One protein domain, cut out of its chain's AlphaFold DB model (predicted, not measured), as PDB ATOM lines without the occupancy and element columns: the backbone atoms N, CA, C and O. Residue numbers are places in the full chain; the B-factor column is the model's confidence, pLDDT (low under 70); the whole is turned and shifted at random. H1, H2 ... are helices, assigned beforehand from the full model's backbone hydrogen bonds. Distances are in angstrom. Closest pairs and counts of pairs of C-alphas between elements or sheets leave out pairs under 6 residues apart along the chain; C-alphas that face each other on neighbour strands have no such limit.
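What this domain is: This is residues 16 to 75 of the 298 residues of an uncharacterized protein of Pseudodesulfovibrio mercurii (UniProt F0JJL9). Four short helices make a small, loosely joined group: H4 stands in the middle, H2 packs across its later half, H3 makes a corner with its beginning, and H1 is set off to one side, with its end near the start of H4. The long stretch of residues 25 to 36 loops widely from H1 across to H2, at the end of the group where H4 begins. The printed part has 60 residues with four named helices, in the order H1, H2, H3, H4, and no named strand, and its class is all helix. The whole is compact, with a radius of gyration of the C-alphas of 11.5 A, and its C-alphas span 30 by 28 by 15 A.

How they stand to each other: Begin with H4, residues 64 to 75, the longest helix and the hub, which touches the three other helices, each with a part of its length alone. Look first at its residues 70 to 74, where it touches H2, residues 37 to 44; the closest C-alphas of the two are those of Leu 40 and Trp 70, 6.0 A apart. H2 and H4 run the same way at a steep tilt of 64 degrees. Next find residues 66 to 67 of H4, where it touches H3, residues 50 to 60, only at the corner by their link, and only just, with 3 pairs of C-alphas within 8 A. The closest C-alphas there are those of Leu 60 and Val 67, 5.5 A apart, and the two helices run opposite ways at a steep tilt of 65 degrees. At residues 64 to 68, H4 only just touches H1, residues 16 to 24, with 3 pairs of C-alphas within 8 A. Here the closest C-alphas are those of Ala 24 and Ala 64, 4.8 A apart; H1 and H4 run opposite ways at a shallow tilt of 27 degrees, centre to centre 12.0 A. H2 and H3 are close but not clearly touching, the C-alphas of Leu 43 and Arg 53 being their closest at 6.5 A; they run opposite ways at a tilt of 69 degrees, steep but only just short of about perpendicular. H1 is apart from H2 and from H3. In the backbones of H1, H2, H3 and H4, every O i to N i+4 pair is within hydrogen-bond range.

Where its parts are: Find C-alpha 64 at (-29.677, 10.334, 85.718); from there H4 runs 16.7 A to C-alpha 75 at (-25.133, 21.293, 97.539), the last printed residue. Just before it, H3 runs 15.4 A from Ala 50 to Leu 60, whose C-alpha is at (-34.143, 15.640, 84.562). H2 runs 10.8 A from Ala 37 to Arg 44. For H1, start at the first printed residue, with C-alpha 16 at (-31.431, 7.948, 100.524), and follow the helix 12.6 A to Ala 24.

The domain as a whole: The two C-alphas farthest apart are those of Glu 19 and Asp 49, at 31.3 A, while the first and last printed C-alphas, of Gln 16 and Ser 75, are 15.1 A apart. The printed part has no cut. Look at residues 25 to 36 for the long link from H1 to H2, 12 residues whose C-alphas lie 8 to 15 A from the mean of the C-alphas. The links from H2 to H3 and from H3 to H4 are tight. In the B-factor column the mean pLDDT of the printed part is 85.0; it is under 70 at residues 17 to 31, and the mean of H1 is 65.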
ATOM      1  N   GLN A  16     -30.323   7.546 101.403       70.19
ATOM      2  CA  GLN A  16     -31.431   7.948 100.524       70.19
ATOM      3  C   GLN A  16     -30.932   8.623  99.240       70.19
ATOM      4  O   GLN A  16     -31.520   8.441  98.174       70.19
ATOM      5  N   LEU A  17     -29.834   9.381  99.321       69.81
ATOM      6  CA  LEU A  17     -29.172   9.954  98.145       69.81
ATOM      7  C   LEU A  17     -28.547   8.865  97.257       69.81
ATOM      8  O   LEU A  17     -28.636   8.955  96.032       69.81
ATOM      9  N   ALA A  18     -27.962   7.822  97.851       69.31
ATOM     10  CA  ALA A  18     -27.414   6.683  97.117       69.31
ATOM     11  C   ALA A  18     -28.509   5.822  96.459       69.31
ATOM     12  O   ALA A  18     -28.353   5.406  95.310       69.31
ATOM     13  N   GLU A  19     -29.632   5.603  97.148       68.62
ATOM     14  CA  GLU A  19     -30.778   4.839  96.637       68.62
ATOM     15  C   GLU A  19     -31.463   5.563  95.462       68.62
ATOM     16  O   GLU A  19     -31.749   4.949  94.431       68.62
ATOM     17  N   LEU A  20     -31.606   6.892  95.546       68.38
ATOM     18  CA  LEU A  20     -32.050   7.733  94.425       68.38
ATOM     19  C   LEU A  20     -31.065   7.707  93.241       68.38
ATOM     20  O   LEU A  20     -31.491   7.738  92.088       68.38
ATOM     21  N   GLY A  21     -29.758   7.615  93.506       59.41
ATOM     22  CA  GLY A  21     -28.728   7.501  92.471       59.41
ATOM     23  C   GLY A  21     -28.765   6.172  91.706       59.41
ATOM     24  O   GLY A  21     -28.530   6.159  90.500       59.41
ATOM     25  N   LEU A  22     -29.099   5.069  92.382       60.56
ATOM     26  CA  LEU A  22     -29.224   3.737  91.777       60.56
ATOM     27  C   LEU A  22     -30.510   3.574  90.957       60.56
ATOM     28  O   LEU A  22     -30.471   2.943  89.908       60.56
ATOM     29  N   ALA A  23     -31.624   4.178  91.380       61.19
ATOM     30  CA  ALA A  23     -32.877   4.134  90.622       61.19
ATOM     31  C   ALA A  23     -32.802   4.901  89.286       61.19
ATOM     32  O   ALA A  23     -33.523   4.588  88.341       61.19
ATOM     33  N   ALA A  24     -31.922   5.900  89.189       58.59
ATOM     34  CA  ALA A  24     -31.811   6.733  87.999       58.59
ATOM     35  C   ALA A  24     -31.043   6.046  86.846       58.59
ATOM     36  O   ALA A  24     -31.303   6.329  85.678       58.59
ATOM     37  N   THR A  25     -30.115   5.125  87.126       55.62
ATOM     38  CA  THR A  25     -29.192   4.574  86.111       55.62
ATOM     39  C   THR A  25     -29.810   3.554  85.147       55.62
ATOM     40  O   THR A  25     -29.163   3.197  84.163       55.62
ATOM     41  N   GLU A  26     -31.060   3.126  85.354       60.81
ATOM     42  CA  GLU A  26     -31.754   2.177  84.464       60.81
ATOM     43  C   GLU A  26     -32.513   2.853  83.295       60.81
ATOM     44  O   GLU A  26     -33.108   2.175  82.453       60.81
ATOM     45  N   GLY A  27     -32.464   4.188  83.189       57.09
ATOM     46  CA  GLY A  27     -33.111   4.957  82.124       57.09
ATOM     47  C   GLY A  27     -32.408   4.847  80.764       57.09
ATOM     48  O   GLY A  27     -31.319   5.379  80.553       57.09
ATOM     49  N   THR A  28     -33.058   4.198  79.798       55.00
ATOM     50  CA  THR A  28     -32.639   4.165  78.388       55.00
ATOM     51  C   THR A  28     -32.600   5.573  77.776       55.00
ATOM     52  O   THR A  28     -33.486   6.392  78.021       55.00
ATOM     53  N   GLY A  29     -31.560   5.835  76.977       58.34
ATOM     54  CA  GLY A  29     -31.128   7.155  76.504       58.34
ATOM     55  C   GLY A  29     -32.227   8.115  76.041       58.34
ATOM     56  O   GLY A  29     -33.133   7.760  75.291       58.34
ATOM     57  N   HIS A  30     -32.108   9.361  76.495       66.88
ATOM     58  CA  HIS A  30     -33.059  10.427  76.212       66.88
ATOM     59  C   HIS A  30     -32.760  11.122  74.877       66.88
ATOM     60  O   HIS A  30     -31.593  11.371  74.561       66.88
ATOM     61  N   PRO A  31     -33.791  11.473  74.086       63.34
ATOM     62  CA  PRO A  31     -33.620  12.167  72.818       63.34
ATOM     63  C   PRO A  31     -33.398  13.667  73.059       63.34
ATOM     64  O   PRO A  31     -34.334  14.458  73.054       63.34
ATOM     65  N   GLY A  32     -32.150  14.073  73.275       84.81
ATOM     66  CA  GLY A  32     -31.775  15.487  73.295       84.81
ATOM     67  C   GLY A  32     -30.388  15.742  73.889       84.81
ATOM     68  O   GLY A  32     -29.882  14.910  74.643       84.81
ATOM     69  N   PRO A  33     -29.752  16.880  73.559       93.06
ATOM     70  CA  PRO A  33     -28.532  17.302  74.234       93.06
ATOM     71  C   PRO A  33     -28.819  17.600  75.712       93.06
ATOM     72  O   PRO A  33     -29.837  18.212  76.040       93.06
ATOM     73  N   CYS A  34     -27.919  17.183  76.602       95.31
ATOM     74  CA  CYS A  34     -28.017  17.496  78.027       95.31
ATOM     75  C   CYS A  34     -28.022  19.024  78.258       95.31
ATOM     76  O   CYS A  34     -27.264  19.733  77.584       95.31
ATOM     77  N   PRO A  35     -28.818  19.542  79.217       96.44
ATOM     78  CA  PRO A  35     -28.791  20.948  79.605       96.44
ATOM     79  C   PRO A  35     -27.380  21.416  79.973       96.44
ATOM     80  O   PRO A  35     -26.581  20.665  80.540       96.44
ATOM     81  N   SER A  36     -27.073  22.676  79.665       96.69
ATOM     82  CA  SER A  36     -25.783  23.263  80.024       96.69
ATOM     83  C   SER A  36     -25.667  23.467  81.544       96.69
ATOM     84  O   SER A  36     -26.666  23.525  82.262       96.69
ATOM     85  N   ALA A  37     -24.445  23.614  82.066       94.50
ATOM     86  CA  ALA A  37     -24.251  23.922  83.488       94.50
ATOM     87  C   ALA A  37     -24.893  25.268  83.890       94.50
ATOM     88  O   ALA A  37     -25.401  25.405  85.002       94.50
ATOM     89  N   GLU A  38     -24.916  26.234  82.967       95.50
ATOM     90  CA  GLU A  38     -25.567  27.533  83.153       95.50
ATOM     91  C   GLU A  38     -27.094  27.399  83.261       95.50
ATOM     92  O   GLU A  38     -27.695  28.011  84.142       95.50
ATOM     93  N   ASP A  39     -27.711  26.542  82.442       97.25
ATOM     94  CA  ASP A  39     -29.146  26.235  82.517       97.25
ATOM     95  C   ASP A  39     -29.527  25.623  83.877       97.25
ATOM     96  O   ASP A  39     -30.526  26.015  84.482       97.25
ATOM     97  N   LEU A  40     -28.718  24.688  84.391       96.31
ATOM     98  CA  LEU A  40     -28.945  24.064  85.701       96.31
ATOM     99  C   LEU A  40     -28.789  25.069  86.857       96.31
ATOM    100  O   LEU A  40     -29.577  25.038  87.807       96.31
ATOM    101  N   ALA A  41     -27.826  25.992  86.770       93.44
ATOM    102  CA  ALA A  41     -27.670  27.079  87.738       93.44
ATOM    103  C   ALA A  41     -28.843  28.077  87.673       93.44
ATOM    104  O   ALA A  41     -29.419  28.438  88.700       93.44
ATOM    105  N   ALA A  42     -29.270  28.464  86.468       95.06
ATOM    106  CA  ALA A  42     -30.416  29.347  86.270       95.06
ATOM    107  C   ALA A  42     -31.736  28.713  86.749       95.06
ATOM    108  O   ALA A  42     -32.595  29.421  87.286       95.06
ATOM    109  N   LEU A  43     -31.898  27.390  86.599       96.06
ATOM    110  CA  LEU A  43     -33.027  26.635  87.147       96.06
ATOM    111  C   LEU A  43     -33.070  26.744  88.674       96.06
ATOM    112  O   LEU A  43     -34.120  27.061  89.237       96.06
ATOM    113  N   ARG A  44     -31.926  26.529  89.331       94.50
ATOM    114  CA  ARG A  44     -31.765  26.607  90.790       94.50
ATOM    115  C   ARG A  44     -32.074  28.000  91.339       94.50
ATOM    116  O   ARG A  44     -32.776  28.129  92.336       94.50
ATOM    117  N   GLU A  45     -31.594  29.038  90.668       94.12
ATOM    118  CA  GLU A  45     -31.814  30.440  91.048       94.12
ATOM    119  C   GLU A  45     -33.213  30.956  90.663       94.12
ATOM    120  O   GLU A  45     -33.567  32.097  90.954       94.12
ATOM    121  N   GLY A  46     -34.019  30.134  89.982       94.25
ATOM    122  CA  GLY A  46     -35.358  30.495  89.535       94.25
ATOM    123  C   GLY A  46     -35.389  31.546  88.421       94.25
ATOM    124  O   GLY A  46     -36.438  32.155  88.219       94.25
ATOM    125  N   ARG A  47     -34.282  31.747  87.694       97.44
ATOM    126  CA  ARG A  47     -34.132  32.756  86.627       97.44
ATOM    127  C   ARG A  47     -34.653  32.322  85.256       97.44
ATOM    128  O   ARG A  47     -34.741  33.152  84.359       97.44
ATOM    129  N   LEU A  48     -34.984  31.045  85.087       96.00
ATOM    130  CA  LEU A  48     -35.549  30.534  83.838       96.00
ATOM    131  C   LEU A  48     -37.023  30.912  83.676       96.00
ATOM    132  O   LEU A  48     -37.794  30.852  84.645       96.00
ATOM    133  N   ASP A  49     -37.414  31.207  82.433       97.25
ATOM    134  CA  ASP A  49     -38.820  31.310  82.045       97.25
ATOM    135  C   ASP A  49     -39.556  29.964  82.186       97.25
ATOM    136  O   ASP A  49     -38.956  28.904  82.394       97.25
ATOM    137  N   ALA A  50     -40.888  30.010  82.118       91.62
ATOM    138  CA  ALA A  50     -41.727  28.840  82.357       91.62
ATOM    139  C   ALA A  50     -41.518  27.719  81.322       91.62
ATOM    140  O   ALA A  50     -41.588  26.545  81.687       91.62
ATOM    141  N   ALA A  51     -41.244  28.065  80.060       94.19
ATOM    142  CA  ALA A  51     -41.088  27.091  78.984       94.19
ATOM    143  C   ALA A  51     -39.759  26.335  79.117       94.19
ATOM    144  O   ALA A  51     -39.754  25.104  79.169       94.19
ATOM    145  N   ARG A  52     -38.646  27.062  79.278       97.06
ATOM    146  CA  ARG A  52     -37.312  26.474  79.461       97.06
ATOM    147  C   ARG A  52     -37.218  25.675  80.760       97.06
ATOM    148  O   ARG A  52     -36.590  24.619  80.794       97.06
ATOM    149  N   ARG A  53     -37.885  26.138  81.822       97.69
ATOM    150  CA  ARG A  53     -37.992  25.404  83.092       97.69
ATOM    151  C   ARG A  53     -38.685  24.053  82.914       97.69
ATOM    152  O   ARG A  53     -38.179  23.060  83.427       97.69
ATOM    153  N   ALA A  54     -39.817  24.010  82.209       94.12
ATOM    154  CA  ALA A  54     -40.549  22.766  81.974       94.12
ATOM    155  C   ALA A  54     -39.730  21.765  81.143       94.12
ATOM    156  O   ALA A  54     -39.690  20.585  81.481       94.12
ATOM    157  N   GLU A  55     -39.027  22.242  80.111       95.50
ATOM    158  CA  GLU A  55     -38.142  21.422  79.274       95.50
ATOM    159  C   GLU A  55     -37.014  20.769  80.091       95.50
ATOM    160  O   GLU A  55     -36.795  19.563  79.994       95.50
ATOM    161  N   ILE A  56     -36.328  21.544  80.939       96.38
ATOM    162  CA  ILE A  56     -35.227  21.015  81.758       96.38
ATOM    163  C   ILE A  56     -35.749  20.044  82.819       96.38
ATOM    164  O   ILE A  56     -35.128  19.008  83.030       96.38
ATOM    165  N   LEU A  57     -36.889  20.328  83.458       95.12
ATOM    166  CA  LEU A  57     -37.485  19.402  84.429       95.12
ATOM    167  C   LEU A  57     -37.878  18.070  83.780       95.12
ATOM    168  O   LEU A  57     -37.592  17.022  84.348       95.12
ATOM    169  N   ALA A  58     -38.452  18.103  82.574       92.00
ATOM    170  CA  ALA A  58     -38.756  16.891  81.819       92.00
ATOM    171  C   ALA A  58     -37.486  16.106  81.442       92.00
ATOM    172  O   ALA A  58     -37.491  14.882  81.475       92.00
ATOM    173  N   HIS A  59     -36.381  16.791  81.118       94.19
ATOM    174  CA  HIS A  59     -35.099  16.129  80.862       94.19
ATOM    175  C   HIS A  59     -34.510  15.490  82.131       94.19
ATOM    176  O   HIS A  59     -33.968  14.387  82.070       94.19
ATOM    177  N   LEU A  60     -34.605  16.170  83.277       93.75
ATOM    178  CA  LEU A  60     -34.143  15.640  84.562       93.75
ATOM    179  C   LEU A  60     -34.924  14.388  84.983       93.75
ATOM    180  O   LEU A  60     -34.334  13.509  85.597       93.75
ATOM    181  N   ASP A  61     -36.199  14.264  84.604       90.81
ATOM    182  CA  ASP A  61     -37.052  13.128  84.988       90.81
ATOM    183  C   ASP A  61     -36.563  11.764  84.468       90.81
ATOM    184  O   ASP A  61     -36.919  10.729  85.023       90.81
ATOM    185  N   GLY A  62     -35.686  11.724  83.460       86.94
ATOM    186  CA  GLY A  62     -35.055  10.452  83.095       86.94
ATOM    187  C   GLY A  62     -33.605  10.510  82.620       86.94
ATOM    188  O   GLY A  62     -33.066   9.495  82.177       86.94
ATOM    189  N   CYS A  63     -32.920  11.645  82.775       92.25
ATOM    190  CA  CYS A  63     -31.471  11.713  82.605       92.25
ATOM    191  C   CYS A  63     -30.755  11.730  83.964       92.25
ATOM    192  O   CYS A  63     -30.493  12.790  84.541       92.25
ATOM    193  N   ALA A  64     -30.379  10.541  84.446       88.50
ATOM    194  CA  ALA A  64     -29.677  10.334  85.718       88.50
ATOM    195  C   ALA A  64     -28.434  11.211  85.897       88.50
ATOM    196  O   ALA A  64     -28.196  11.774  86.965       88.50
ATOM    197  N   GLU A  65     -27.643  11.353  84.832       90.88
ATOM    198  CA  GLU A  65     -26.422  12.153  84.857       90.88
ATOM    199  C   GLU A  65     -26.734  13.638  85.099       90.88
ATOM    200  O   GLU A  65     -26.040  14.309  85.866       90.88
ATOM    201  N   CYS A  66     -27.807  14.155  84.495       94.31
ATOM    202  CA  CYS A  66     -28.222  15.540  84.694       94.31
ATOM    203  C   CYS A  66     -28.810  15.769  86.090       94.31
ATOM    204  O   CYS A  66     -28.539  16.814  86.681       94.31
ATOM    205  N   VAL A  67     -29.531  14.791  86.654       94.62
ATOM    206  CA  VAL A  67     -29.987  14.835  88.055       94.62
ATOM    207  C   VAL A  67     -28.798  14.900  89.007       94.62
ATOM    208  O   VAL A  67     -28.749  15.785  89.860       94.62
ATOM    209  N   ALA A  68     -27.798  14.032  88.825       90.44
ATOM    210  CA  ALA A  68     -26.593  14.030  89.650       90.44
ATOM    211  C   ALA A  68     -25.837  15.369  89.574       90.44
ATOM    212  O   ALA A  68     -25.443  15.923  90.602       90.44
ATOM    213  N   ARG A  69     -25.690  15.942  88.369       93.50
ATOM    214  CA  ARG A  69     -25.077  17.271  88.178       93.50
ATOM    215  C   ARG A  69     -25.880  18.383  88.854       93.50
ATOM    216  O   ARG A  69     -25.291  19.249  89.495       93.50
ATOM    217  N   TRP A  70     -27.205  18.366  88.744       94.06
ATOM    218  CA  TRP A  70     -28.071  19.358  89.382       94.06
ATOM    219  C   TRP A  70     -28.014  19.287  90.917       94.06
ATOM    220  O   TRP A  70     -27.921  20.327  91.577       94.06
ATOM    221  N   LEU A  71     -27.986  18.078  91.488       90.62
ATOM    222  CA  LEU A  71     -27.796  17.866  92.927       90.62
ATOM    223  C   LEU A  71     -26.423  18.369  93.398       90.62
ATOM    224  O   LEU A  71     -26.348  19.042  94.424       90.62
ATOM    225  N   ALA A  72     -25.360  18.129  92.624       88.19
ATOM    226  CA  ALA A  72     -24.015  18.621  92.931       88.19
ATOM    227  C   ALA A  72     -23.920  20.158  92.904       88.19
ATOM    228  O   ALA A  72     -23.277  20.751  93.763       88.19
ATOM    229  N   VAL A  73     -24.589  20.826  91.959       87.12
ATOM    230  CA  VAL A  73     -24.673  22.300  91.939       87.12
ATOM    231  C   VAL A  73     -25.505  22.822  93.116       87.12
ATOM    232  O   VAL A  73     -25.244  23.909  93.628       87.12
ATOM    233  N   SER A  74     -26.495  22.053  93.571       84.06
ATOM    234  CA  SER A  74     -27.398  22.460  94.651       84.06
ATOM    235  C   SER A  74     -26.789  22.360  96.048       84.06
ATOM    236  O   SER A  74     -27.197  23.115  96.933       84.06
ATOM    237  N   SER A  75     -25.805  21.482  96.248       82.06
ATOM    238  CA  SER A  75     -25.133  21.293  97.539       82.06
ATOM    239  C   SER A  75     -24.056  22.343  97.841       82.06
ATOM    240  O   SER A  75     -23.716  22.534  99.007       82.06
TER     241      SER A  75